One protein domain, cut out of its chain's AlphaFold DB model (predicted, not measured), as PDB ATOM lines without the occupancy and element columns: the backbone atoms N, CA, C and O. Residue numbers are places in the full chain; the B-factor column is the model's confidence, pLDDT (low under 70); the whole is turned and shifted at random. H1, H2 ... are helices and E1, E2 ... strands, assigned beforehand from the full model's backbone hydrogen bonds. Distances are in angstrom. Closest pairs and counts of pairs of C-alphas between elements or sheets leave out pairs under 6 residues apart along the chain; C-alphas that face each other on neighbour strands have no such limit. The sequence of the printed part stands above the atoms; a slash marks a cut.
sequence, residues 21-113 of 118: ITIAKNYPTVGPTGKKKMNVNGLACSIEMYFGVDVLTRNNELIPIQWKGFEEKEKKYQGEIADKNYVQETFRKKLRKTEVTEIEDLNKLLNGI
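Overview. This is residues 21 to 113 of the 118 residues of an uncharacterized protein of Algoriphagus hitonicola (UniProt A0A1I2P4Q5). Two strand hairpins, E1 with E2 and E3 with E4, join side by side into a strongly twisted sheet at one end of the domain, and from E4 the chain goes on into the longest helix, H4, which extends away from the sheet toward the other end. The short helix H2 lies near the middle, the short H3 packs on H4, H5 sits off to one side away from the sheet, and residues 95 to 100 stick out. The 93 printed residues hold five named helices and four named strands, in the order H1 E1 E2 H2 H3 E3 E4 H4 H5. The sheet, order E2 E1 E3 E4, is mixed, and the class is mixed, helices and strands. The whole is compact, with a radius of gyration of the C-alphas of 13.8 A and spans of 45 by 31 by 20 A.

Arrangement. Start at the inner strands, E1, residues 27 to 31, and E3, residues 65 to 71: they are parallel, with N 30 and O 65 2.8 A apart, within hydrogen-bond range. Edge strand E2, residues 34 to 38, is antiparallel to E1 in a hairpin, with N 29 and O 36 at 2.7 A. Edge strand E4, residues 76 to 81, forms the other hairpin, antiparallel to E3, with N 66 and O 80 at 2.7 A. H1, residues 23 to 26, only grazes the sheet with residues 24 to 26. H2, residues 47 to 50, only grazes it with residues 47 to 49. Look next at H4, residues 84 to 95, which is not on the sheet: with residues 87 to 91 alone it touches H3, residues 53 to 56, the closest C-alphas being Val 55 and Val 87 at 5.8 A. H2 and H4 only just touch, with 3 pairs of C-alphas within 8 A, the closest Glu 48 and Val 87 at 6.8 A, through residues 84 to 88 of H4 alone. H2 also only just touches H5, residues 104 to 113, with 3 pairs, the closest C-alphas being Tyr 50 and Leu 106 at 4.8 A. H4 and H5 are apart. In H4 and H5 every O i to N i+4 pair is within hydrogen-bond range; H1, H2 and H3 are too short for such a pair, and their single O i to N i+3 pair is within range in H2 and H3 but not in H1.

Along the chain. Find C-alpha 65 at (135.225, 138.184, 78.645), where E3 begins its 16.2 A; E4 runs 16.6 A. From C-alpha 84 at (144.061, 142.299, 79.008), H4 runs 16.5 A. H5 runs 14.5 A to C-alpha 113 at (147.870, 134.280, 59.201). E1 spans 12.8 A, E2 12.4 A, H1 6.2 A, H2 5.7 A and H3 4.9 A.

Size, cuts and confidence. Look to Glu 72 and Thr 98 for the two C-alphas farthest apart, 46.4 A. The printed part has no cut, and no link is long. The mean pLDDT of the printed part is 93.1, and residue 98 alone is under 70.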
ATOM      1  N   ILE A  21     138.465 128.279  68.690       96.88
ATOM      2  CA  ILE A  21     139.197 127.480  69.685       96.88
ATOM      3  C   ILE A  21     138.233 126.824  70.667       96.88
ATOM      4  O   ILE A  21     137.162 127.356  70.986       96.88
ATOM      5  N   THR A  22     138.603 125.636  71.146       96.50
ATOM      6  CA  THR A  22     137.725 124.793  71.970       96.50
ATOM      7  C   THR A  22     137.357 125.474  73.283       96.50
ATOM      8  O   THR A  22     136.180 125.495  73.642       96.50
ATOM      9  N   ILE A  23     138.326 126.100  73.959       95.88
ATOM     10  CA  ILE A  23     138.089 126.792  75.234       95.88
ATOM     11  C   ILE A  23     137.085 127.947  75.097       95.88
ATOM     12  O   ILE A  23     136.282 128.190  75.996       95.88
ATOM     13  N   ALA A  24     137.045 128.601  73.933       97.25
ATOM     14  CA  ALA A  24     136.134 129.706  73.660       97.25
ATOM     15  C   ALA A  24     134.682 129.263  73.404       97.25
ATOM     16  O   ALA A  24     133.797 130.116  73.365       97.25
ATOM     17  N   LYS A  25     134.391 127.960  73.252       97.44
ATOM     18  CA  LYS A  25     133.012 127.462  73.066       97.44
ATOM     19  C   LYS A  25     132.157 127.583  74.329       97.44
ATOM     20  O   LYS A  25     130.938 127.678  74.224       97.44
ATOM     21  N   ASN A  26     132.786 127.565  75.503       97.44
ATOM     22  CA  ASN A  26     132.116 127.632  76.800       97.44
ATOM     23  C   ASN A  26     132.964 128.442  77.790       97.44
ATOM     24  O   ASN A  26     133.483 127.912  78.774       97.44
ATOM     25  N   TYR A  27     133.135 129.727  77.492       97.75
ATOM     26  CA  TYR A  27     134.049 130.612  78.208       97.75
ATOM     27  C   TYR A  27     133.292 131.531  79.175       97.75
ATOM     28  O   TYR A  27     132.175 131.949  78.845       97.75
ATOM     29  N   PRO A  28     133.836 131.857  80.364       97.75
ATOM     30  CA  PRO A  28     133.177 132.785  81.271       97.75
ATOM     31  C   PRO A  28     133.090 134.189  80.669       97.75
ATOM     32  O   PRO A  28     134.043 134.729  80.111       97.75
ATOM     33  N   THR A  29     131.921 134.791  80.818       97.19
ATOM     34  CA  THR A  29     131.599 136.136  80.354       97.19
ATOM     35  C   THR A  29     130.928 136.915  81.477       97.19
ATOM     36  O   THR A  29     130.266 136.327  82.334       97.19
ATOM     37  N   VAL A  30     131.075 138.235  81.459       96.81
ATOM     38  CA  VAL A  30     130.388 139.171  82.347       96.81
ATOM     39  C   VAL A  30     129.620 140.160  81.487       96.81
ATOM     40  O   VAL A  30     130.193 140.850  80.644       96.81
ATOM     41  N   GLY A  31     128.307 140.206  81.690       92.88
ATOM     42  CA  GLY A  31     127.431 141.222  81.119       92.88
ATOM     43  C   GLY A  31     126.684 141.992  82.209       92.88
ATOM     44  O   GLY A  31     126.877 141.718  83.394       92.88
ATOM     45  N   PRO A  32     125.776 142.907  81.828       87.62
ATOM     46  CA  PRO A  32     124.973 143.682  82.781       87.62
ATOM     47  C   PRO A  32     124.141 142.816  83.739       87.62
ATOM     48  O   PRO A  32     123.840 143.226  84.851       87.62
ATOM     49  N   THR A  33     123.784 141.602  83.313       90.12
ATOM     50  CA  THR A  33     122.997 140.638  84.097       90.12
ATOM     51  C   THR A  33     123.856 139.656  84.902       90.12
ATOM     52  O   THR A  33     123.329 138.701  85.468       90.12
ATOM     53  N   GLY A  34     125.174 139.870  84.959       93.19
ATOM     54  CA  GLY A  34     126.111 139.061  85.738       93.19
ATOM     55  C   GLY A  34     126.944 138.081  84.910       93.19
ATOM     56  O   GLY A  34     127.141 138.251  83.701       93.19
ATOM     57  N   LYS A  35     127.489 137.065  85.595       95.00
ATOM     58  CA  LYS A  35     128.397 136.067  85.014       95.00
ATOM     59  C   LYS A  35     127.618 134.955  84.306       95.00
ATOM     60  O   LYS A  35     126.714 134.367  84.893       95.00
ATOM     61  N   LYS A  36     128.004 134.612  83.076       96.25
ATOM     62  CA  LYS A  36     127.482 133.452  82.323       96.25
ATOM     63  C   LYS A  36     128.587 132.805  81.502       96.25
ATOM     64  O   LYS A  36     129.537 133.485  81.124       96.25
ATOM     65  N   LYS A  37     128.466 131.517  81.174       96.75
ATOM     66  CA  LYS A  37     129.338 130.893  80.168       96.75
ATOM     67  C   LYS A  37     128.671 130.930  78.799       96.75
ATOM     68  O   LYS A  37     127.478 130.659  78.695       96.75
ATOM     69  N   MET A  38     129.425 131.298  77.767       95.81
ATOM     70  CA  MET A  38     128.922 131.412  76.396       95.81
ATOM     71  C   MET A  38     130.002 131.017  75.387       95.81
ATOM     72  O   MET A  38     131.192 131.006  75.707       95.81
ATOM     73  N   ASN A  39     129.587 130.738  74.150       96.62
ATOM     74  CA  ASN A  39     130.520 130.662  73.034       96.62
ATOM     75  C   ASN A  39     130.931 132.079  72.624       96.62
ATOM     76  O   ASN A  39     130.083 132.867  72.208       96.62
ATOM     77  N   VAL A  40     132.218 132.396  72.738       96.50
ATOM     78  CA  VAL A  40     132.775 133.723  72.430       96.50
ATOM     79  C   VAL A  40     133.545 133.758  71.104       96.50
ATOM     80  O   VAL A  40     133.987 134.829  70.676       96.50
ATOM     81  N   ASN A  41     133.665 132.619  70.408       96.38
ATOM     82  CA  ASN A  41     134.304 132.540  69.093       96.38
ATOM     83  C   ASN A  41     133.607 133.460  68.080       96.38
ATOM     84  O   ASN A  41     132.398 133.385  67.862       96.38
ATOM     85  N   GLY A  42     134.380 134.338  67.434       91.50
ATOM     86  CA  GLY A  42     133.853 135.308  66.469       91.50
ATOM     87  C   GLY A  42     132.929 136.391  67.048       91.50
ATOM     88  O   GLY A  42     132.328 137.120  66.260       91.50
ATOM     89  N   LEU A  43     132.808 136.488  68.378       92.69
ATOM     90  CA  LEU A  43     132.065 137.542  69.082       92.69
ATOM     91  C   LEU A  43     132.982 138.421  69.934       92.69
ATOM     92  O   LEU A  43     132.889 139.636  69.878       92.69
ATOM     93  N   ALA A  44     133.853 137.809  70.733       92.06
ATOM     94  CA  ALA A  44     134.707 138.519  71.688       92.06
ATOM     95  C   ALA A  44     136.066 137.825  71.899       92.06
ATOM     96  O   ALA A  44     136.750 138.048  72.895       92.06
ATOM     97  N   CYS A  45     136.452 136.945  70.974       92.31
ATOM     98  CA  CYS A  45     137.695 136.185  71.051       92.31
ATOM     99  C   CYS A  45     138.860 137.016  70.486       92.31
ATOM    100  O   CYS A  45     139.103 136.997  69.279       92.31
ATOM    101  N   SER A  46     139.537 137.789  71.340       92.06
ATOM    102  CA  SER A  46     140.722 138.573  70.959       92.06
ATOM    103  C   SER A  46     141.971 137.690  70.795       92.06
ATOM    104  O   SER A  46     141.941 136.506  71.115       92.06
ATOM    105  N   ILE A  47     143.088 138.251  70.311       94.75
ATOM    106  CA  ILE A  47     144.358 137.509  70.141       94.75
ATOM    107  C   ILE A  47     144.848 136.914  71.471       94.75
ATOM    108  O   ILE A  47     145.419 135.828  71.496       94.75
ATOM    109  N   GLU A  48     144.586 137.584  72.590       96.25
ATOM    110  CA  GLU A  48     144.977 137.117  73.920       96.25
ATOM    111  C   GLU A  48     144.395 135.743  74.275       96.25
ATOM    112  O   GLU A  48     145.039 134.968  74.979       96.25
ATOM    113  N   MET A  49     143.218 135.403  73.738       96.81
ATOM    114  CA  MET A  49     142.568 134.103  73.937       96.81
ATOM    115  C   MET A  49     143.388 132.917  73.407       96.81
ATOM    116  O   MET A  49     143.096 131.775  73.748       96.81
ATOM    117  N   TYR A  50     144.406 133.175  72.585       96.94
ATOM    118  CA  TYR A  50     145.252 132.154  71.975       96.94
ATOM    119  C   TYR A  50     146.554 131.913  72.758       96.94
ATOM    120  O   TYR A  50     147.341 131.060  72.371       96.94
ATOM    121  N   PHE A  51     146.807 132.627  73.864       95.50
ATOM    122  CA  PHE A  51     148.072 132.541  74.618       95.50
ATOM    123  C   PHE A  51     148.198 131.309  75.535       95.50
ATOM    124  O   PHE A  51     149.264 131.067  76.112       95.50
ATOM    125  N   GLY A  52     147.138 130.506  75.629       94.50
ATOM    126  CA  GLY A  52     147.084 129.290  76.439       94.50
ATOM    127  C   GLY A  52     146.335 129.471  77.759       94.50
ATOM    128  O   GLY A  52     146.243 130.566  78.313       94.50
ATOM    129  N   VAL A  53     145.782 128.366  78.264       94.94
ATOM    130  CA  VAL A  53     144.915 128.331  79.455       94.94
ATOM    131  C   VAL A  53     145.616 128.866  80.700       94.94
ATOM    132  O   VAL A  53     145.003 129.565  81.502       94.94
ATOM    133  N   ASP A  54     146.906 128.580  80.843       93.94
ATOM    134  CA  ASP A  54     147.746 129.045  81.945       93.94
ATOM    135  C   ASP A  54     147.864 130.574  81.992       93.94
ATOM    136  O   ASP A  54     147.896 131.155  83.071       93.94
ATOM    137  N   VAL A  55     147.866 131.232  80.831       95.88
ATOM    138  CA  VAL A  55     147.916 132.696  80.717       95.88
ATOM    139  C   VAL A  55     146.536 133.319  80.948       95.88
ATOM    140  O   VAL A  55     146.416 134.418  81.485       95.88
ATOM    141  N   LEU A  56     145.485 132.605  80.550       96.94
ATOM    142  CA  LEU A  56     144.093 133.025  80.707       96.94
ATOM    143  C   LEU A  56     143.538 132.798  82.117       96.94
ATOM    144  O   LEU A  56     142.408 133.198  82.395       96.94
ATOM    145  N   THR A  57     144.303 132.159  83.000       96.62
ATOM    146  CA  THR A  57     143.870 131.798  84.349       96.62
ATOM    147  C   THR A  57     144.525 132.701  85.387       96.62
ATOM    148  O   THR A  57     145.735 132.909  85.380       96.62
ATOM    149  N   ARG A  58     143.728 133.201  86.331       95.81
ATOM    150  CA  ARG A  58     144.180 133.957  87.501       95.81
ATOM    151  C   ARG A  58     143.439 133.442  88.728       95.81
ATOM    152  O   ARG A  58     142.222 133.315  88.696       95.81
ATOM    153  N   ASN A  59     144.161 133.149  89.811       94.38
ATOM    154  CA  ASN A  59     143.586 132.600  91.048       94.38
ATOM    155  C   ASN A  59     142.706 131.356  90.801       94.38
ATOM    156  O   ASN A  59     141.604 131.258  91.327       94.38
ATOM    157  N   ASN A  60     143.181 130.437  89.951       94.81
ATOM    158  CA  ASN A  60     142.478 129.206  89.563       94.81
ATOM    159  C   ASN A  60     141.149 129.417  88.808       94.81
ATOM    160  O   ASN A  60     140.422 128.453  88.574       94.81
ATOM    161  N   GLU A  61     140.856 130.639  88.357       96.44
ATOM    162  CA  GLU A  61     139.693 130.952  87.529       96.44
ATOM    163  C   GLU A  61     140.106 131.541  86.179       96.44
ATOM    164  O   GLU A  61     141.065 132.305  86.071       96.44
ATOM    165  N   LEU A  62     139.350 131.215  85.130       97.50
ATOM    166  CA  LEU A  62     139.516 131.848  83.824       97.50
ATOM    167  C   LEU A  62     139.092 133.319  83.896       97.50
ATOM    168  O   LEU A  62     137.974 133.635  84.314       97.50
ATOM    169  N   ILE A  63     139.965 134.206  83.422       97.81
ATOM    170  CA  ILE A  63     139.676 135.633  83.293       97.81
ATOM    171  C   ILE A  63     138.544 135.781  82.277       97.81
ATOM    172  O   ILE A  63     138.693 135.335  81.135       97.81
ATOM    173  N   PRO A  64     137.410 136.387  82.656       97.50
ATOM    174  CA  PRO A  64     136.240 136.395  81.805       97.50
ATOM    175  C   PRO A  64     136.367 137.392  80.656       97.50
ATOM    176  O   PRO A  64     137.088 138.392  80.722       97.50
ATOM    177  N   ILE A  65     135.569 137.155  79.621       97.81
ATOM    178  CA  ILE A  65     135.225 138.184  78.645       97.81
ATOM    179  C   ILE A  65     134.275 139.192  79.295       97.81
ATOM    180  O   ILE A  65     133.249 138.818  79.856       97.81
ATOM    181  N   GLN A  66     134.573 140.478  79.168       96.50
ATOM    182  CA  GLN A  66     133.669 141.567  79.503       96.50
ATOM    183  C   GLN A  66     132.916 142.005  78.242       96.50
ATOM    184  O   GLN A  66     133.521 142.495  77.285       96.50
ATOM    185  N   TRP A  67     131.589 141.871  78.246       95.31
ATOM    186  CA  TRP A  67     130.754 142.439  77.187       95.31
ATOM    187  C   TRP A  67     130.778 143.968  77.270       95.31
ATOM    188  O   TRP A  67     130.618 144.533  78.355       95.31
ATOM    189  N   LYS A  68     130.995 144.630  76.127       91.94
ATOM    190  CA  LYS A  68     131.120 146.095  76.027       91.94
ATOM    191  C   LYS A  68     129.920 146.743  75.351       91.94
ATOM    192  O   LYS A  68     129.539 147.845  75.725       91.94
ATOM    193  N   GLY A  69     129.316 146.069  74.376       88.75
ATOM    194  CA  GLY A  69     128.192 146.633  73.639       88.75
ATOM    195  C   GLY A  69     127.583 145.666  72.639       88.75
ATOM    196  O   GLY A  69     128.145 144.608  72.346       88.75
ATOM    197  N   PHE A  70     126.411 146.038  72.136       89.31
ATOM    198  CA  PHE A  70     125.717 145.335  71.066       89.31
ATOM    199  C   PHE A  70     125.929 146.082  69.748       89.31
ATOM    200  O   PHE A  70     125.633 147.268  69.654       89.31
ATOM    201  N   GLU A  71     126.441 145.390  68.734       87.50
ATOM    202  CA  GLU A  71     126.564 145.910  67.375       87.50
ATOM    203  C   GLU A  71     125.264 145.631  66.614       87.50
ATOM    204  O   GLU A  71     124.983 144.489  66.233       87.50
ATOM    205  N   GLU A  72     124.473 146.678  66.380       87.38
ATOM    206  CA  GLU A  72     123.142 146.575  65.771       87.38
ATOM    207  C   GLU A  72     123.182 146.015  64.348       87.38
ATOM    208  O   GLU A  72     122.344 145.188  63.979       87.38
ATOM    209  N   LYS A  73     124.184 146.408  63.549       84.12
ATOM    210  CA  LYS A  73     124.282 146.009  62.135       84.12
ATOM    211  C   LYS A  73     124.510 144.513  61.969       84.12
ATOM    212  O   LYS A  73     124.005 143.907  61.028       84.12
ATOM    213  N   GLU A  74     125.270 143.920  62.883       81.19
ATOM    214  CA  GLU A  74     125.581 142.489  62.881       81.19
ATOM    215  C   GLU A  74     124.698 141.702  63.864       81.19
ATOM    216  O   GLU A  74     124.810 140.476  63.919       81.19
ATOM    217  N   LYS A  75     123.829 142.393  64.618       85.56
ATOM    218  CA  LYS A  75     122.981 141.866  65.698       85.56
ATOM    219  C   LYS A  75     123.756 140.988  66.686       85.56
ATOM    220  O   LYS A  75     123.325 139.886  67.030       85.56
ATOM    221  N   LYS A  76     124.936 141.448  67.105       86.38
ATOM    222  CA  LYS A  76     125.879 140.665  67.918       86.38
ATOM    223  C   LYS A  76     126.460 141.484  69.050       86.38
ATOM    224  O   LYS A  76     126.822 142.637  68.859       86.38
ATOM    225  N   TYR A  77     126.637 140.848  70.202       90.44
ATOM    226  CA  TYR A  77     127.442 141.422  71.271       90.44
ATOM    227  C   TYR A  77     128.931 141.349  70.932       90.44
ATOM    228  O   TYR A  77     129.398 140.376  70.340       90.44
ATOM    229  N   GLN A  78     129.647 142.393  71.333       91.62
ATOM    230  CA  GLN A  78     131.094 142.520  71.239       91.62
ATOM    231  C   GLN A  78     131.668 142.708  72.639       91.62
ATOM    232  O   GLN A  78     131.063 143.334  73.520       91.62
ATOM    233  N   GLY A  79     132.844 142.143  72.850       93.81
ATOM    234  CA  GLY A  79     133.523 142.171  74.129       93.81
ATOM    235  C   GLY A  79     135.006 141.897  73.971       93.81
ATOM    236  O   GLY A  79     135.503 141.644  72.876       93.81
ATOM    237  N   GLU A  80     135.697 141.938  75.094       95.00
ATOM    238  CA  GLU A  80     137.127 141.663  75.181       95.00
ATOM    239  C   GLU A  80     137.439 141.003  76.519       95.00
ATOM    240  O   GLU A  80     136.640 141.068  77.454       95.00
ATOM    241  N   ILE A  81     138.606 140.380  76.633       96.81
ATOM    242  CA  ILE A  81     139.074 139.852  77.912       96.81
ATOM    243  C   ILE A  81     139.259 140.990  78.927       96.81
ATOM    244  O   ILE A  81     139.863 142.015  78.614       96.81
ATOM    245  N   ALA A  82     138.700 140.832  80.131       94.75
ATOM    246  CA  ALA A  82     138.567 141.928  81.095       94.75
ATOM    247  C   ALA A  82     139.916 142.495  81.578       94.75
ATOM    248  O   ALA A  82     140.065 143.707  81.700       94.75
ATOM    249  N   ASP A  83     140.902 141.629  81.828       94.25
ATOM    250  CA  ASP A  83     142.223 142.008  82.344       94.25
ATOM    251  C   ASP A  83     143.315 141.760  81.297       94.25
ATOM    252  O   ASP A  83     144.217 140.931  81.441       94.25
ATOM    253  N   LYS A  84     143.181 142.460  80.169       94.88
ATOM    254  CA  LYS A  84     144.061 142.299  79.008       94.88
ATOM    255  C   LYS A  84     145.532 142.549  79.347       94.88
ATOM    256  O   LYS A  84     146.399 141.819  78.870       94.88
ATOM    257  N   ASN A  85     145.812 143.539  80.195       96.44
ATOM    258  CA  ASN A  85     147.175 143.864  80.611       96.44
ATOM    259  C   ASN A  85     147.807 142.703  81.381       96.44
ATOM    260  O   ASN A  85     148.901 142.269  81.021       96.44
ATOM    261  N   TYR A  86     147.093 142.130  82.357       96.38
ATOM    262  CA  TYR A  86     147.567 140.953  83.082       96.38
ATOM    263  C   TYR A  86     147.849 139.773  82.149       96.38
ATOM    264  O   TYR A  86     148.898 139.137  82.262       96.38
ATOM    265  N   VAL A  87     146.946 139.489  81.205       97.50
ATOM    266  CA  VAL A  87     147.103 138.372  80.257       97.50
ATOM    267  C   VAL A  87     148.346 138.573  79.391       97.50
ATOM    268  O   VAL A  87     149.173 137.673  79.260       97.50
ATOM    269  N   GLN A  88     148.543 139.778  78.853       97.12
ATOM    270  CA  GLN A  88     149.719 140.078  78.040       97.12
ATOM    271  C   GLN A  88     151.024 140.037  78.848       97.12
ATOM    272  O   GLN A  88     152.034 139.536  78.358       97.12
ATOM    273  N   GLU A  89     151.045 140.553  80.076       97.06
ATOM    274  CA  GLU A  89     152.226 140.484  80.943       97.06
ATOM    275  C   GLU A  89     152.567 139.049  81.342       97.06
ATOM    276  O   GLU A  89     153.734 138.657  81.293       97.06
ATOM    277  N   THR A  90     151.557 138.254  81.691       95.69
ATOM    278  CA  THR A  90     151.709 136.830  82.012       95.69
ATOM    279  C   THR A  90     152.269 136.073  80.813       95.69
ATOM    280  O   THR A  90     153.220 135.303  80.958       95.69
ATOM    281  N   PHE A  91     151.778 136.373  79.609       95.88
ATOM    282  CA  PHE A  91     152.306 135.792  78.381       95.88
ATOM    283  C   PHE A  91     153.759 136.204  78.122       95.88
ATOM    284  O   PHE A  91     154.610 135.353  77.880       95.88
ATOM    285  N   ARG A  92     154.098 137.492  78.259       95.12
ATOM    286  CA  ARG A  92     155.490 137.965  78.121       95.12
ATOM    287  C   ARG A  92     156.425 137.300  79.130       95.12
ATOM    288  O   ARG A  92     157.562 137.000  78.787       95.12
ATOM    289  N   LYS A  93     155.969 137.057  80.363       93.88
ATOM    290  CA  LYS A  93     156.737 136.311  81.376       93.88
ATOM    291  C   LYS A  93     156.928 134.850  80.966       93.88
ATOM    292  O   LYS A  93     158.035 134.339  81.103       93.88
ATOM    293  N   LYS A  94     155.890 134.202  80.428       92.19
ATOM    294  CA  LYS A  94     155.965 132.839  79.879       92.19
ATOM    295  C   LYS A  94     157.010 132.738  78.764       92.19
ATOM    296  O   LYS A  94     157.834 131.836  78.810       92.19
ATOM    297  N   LEU A  95     157.037 133.701  77.841       91.44
ATOM    298  CA  LEU A  95     157.994 133.732  76.726       91.44
ATOM    299  C   LEU A  95     159.456 133.956  77.143       91.44
ATOM    300  O   LEU A  95     160.355 133.652  76.372       91.44
ATOM    301  N   ARG A  96     159.712 134.506  78.338       90.69
ATOM    302  CA  ARG A  96     161.080 134.697  78.855       90.69
ATOM    303  C   ARG A  96     161.678 133.427  79.466       90.69
ATOM    304  O   ARG A  96     162.849 133.441  79.830       90.69
ATOM    305  N   LYS A  97     160.890 132.363  79.635       85.75
ATOM    306  CA  LYS A  97     161.393 131.075  80.119       85.75
ATOM    307  C   LYS A  97     162.195 130.391  79.009       85.75
ATOM    308  O   LYS A  97     161.843 130.508  77.841       85.75
ATOM    309  N   THR A  98     163.251 129.671  79.385       67.31
ATOM    310  CA  THR A  98     164.156 128.977  78.448       67.31
ATOM    311  C   THR A  98     163.430 127.932  77.596       67.31
ATOM    312  O   THR A  98     163.826 127.675  76.465       67.31
ATOM    313  N   GLU A  99     162.333 127.382  78.114       76.19
ATOM    314  CA  GLU A  99     161.459 126.453  77.407       76.19
ATOM    315  C   GLU A  99     160.055 127.050  77.300       76.19
ATOM    316  O   GLU A  99     159.364 127.265  78.303       76.19
ATOM    317  N   VAL A 100     159.631 127.322  76.068       73.75
ATOM    318  CA  VAL A 100     158.239 127.639  75.749       73.75
ATOM    319  C   VAL A 100     157.614 126.363  75.210       73.75
ATOM    320  O   VAL A 100     157.970 125.898  74.129       73.75
ATOM    321  N   THR A 101     156.694 125.781  75.975       78.06
ATOM    322  CA  THR A 101     155.883 124.661  75.498       78.06
ATOM    323  C   THR A 101     154.995 125.102  74.342       78.06
ATOM    324  O   THR A 101     154.609 126.270  74.246       78.06
ATOM    325  N   GLU A 102     154.668 124.160  73.459       82.81
ATOM    326  CA  GLU A 102     153.791 124.428  72.326       82.81
ATOM    327  C   GLU A 102     152.454 125.023  72.792       82.81
ATOM    328  O   GLU A 102     151.818 124.540  73.731       82.81
ATOM    329  N   ILE A 103     152.027 126.093  72.119       91.81
ATOM    330  CA  ILE A 103     150.759 126.768  72.387       91.81
ATOM    331  C   ILE A 103     149.842 126.483  71.201       91.81
ATOM    332  O   ILE A 103     149.820 127.230  70.225       91.81
ATOM    333  N   GLU A 104     149.103 125.376  71.286       92.62
ATOM    334  CA  GLU A 104     148.286 124.828  70.194       92.62
ATOM    335  C   GLU A 104     147.376 125.882  69.542       92.62
ATOM    336  O   GLU A 104     147.329 126.025  68.319       92.62
ATOM    337  N   ASP A 105     146.671 126.667  70.357       94.69
ATOM    338  CA  ASP A 105     145.748 127.683  69.855       94.69
ATOM    339  C   ASP A 105     146.489 128.843  69.168       94.69
ATOM    340  O   ASP A 105     146.059 129.305  68.107       94.69
ATOM    341  N   LEU A 106     147.651 129.259  69.682       95.12
ATOM    342  CA  LEU A 106     148.498 130.247  69.009       95.12
ATOM    343  C   LEU A 106     149.003 129.717  67.665       95.12
ATOM    344  O   LEU A 106     148.981 130.452  66.679       95.12
ATOM    345  N   ASN A 107     149.379 128.440  67.591       94.50
ATOM    346  CA  ASN A 107     149.776 127.807  66.336       94.50
ATOM    347  C   ASN A 107     148.632 127.811  65.315       94.50
ATOM    348  O   ASN A 107     148.865 128.129  64.150       94.50
ATOM    349  N   LYS A 108     147.382 127.554  65.727       94.44
ATOM    350  CA  LYS A 108     146.208 127.692  64.840       94.44
ATOM    351  C   LYS A 108     146.068 129.116  64.303       94.44
ATOM    352  O   LYS A 108     145.855 129.294  63.102       94.44
ATOM    353  N   LEU A 109     146.201 130.125  65.168       95.56
ATOM    354  CA  LEU A 109     146.129 131.536  64.776       95.56
ATOM    355  C   LEU A 109     147.237 131.899  63.777       95.56
ATOM    356  O   LEU A 109     146.948 132.440  62.709       95.56
ATOM    357  N   LEU A 110     148.489 131.577  64.104       94.81
ATOM    358  CA  LEU A 110     149.651 131.891  63.274       94.81
ATOM    359  C   LEU A 110     149.606 131.155  61.933       94.81
ATOM    360  O   LEU A 110     149.862 131.770  60.902       94.81
ATOM    361  N   ASN A 111     149.193 129.885  61.915       94.75
ATOM    362  CA  ASN A 111     148.982 129.145  60.672       94.75
ATOM    363  C   ASN A 111     147.904 129.795  59.797       94.75
ATOM    364  O   ASN A 111     148.077 129.868  58.582       94.75
ATOM    365  N   GLY A 112     146.820 130.306  60.387       93.38
ATOM    366  CA  GLY A 112     145.802 131.053  59.646       93.38
ATOM    367  C   GLY A 112     146.341 132.340  59.010       93.38
ATOM    368  O   GLY A 112     145.950 132.683  57.897       93.38
ATOM    369  N   ILE A 113     147.260 133.033  59.688       93.81
ATOM    370  CA  ILE A 113     147.870 134.280  59.201       93.81
ATOM    371  C   ILE A 113     148.944 133.996  58.141       93.81
ATOM    372  O   ILE A 113     148.900 134.559  57.048       93.81
TER     373      ILE A 113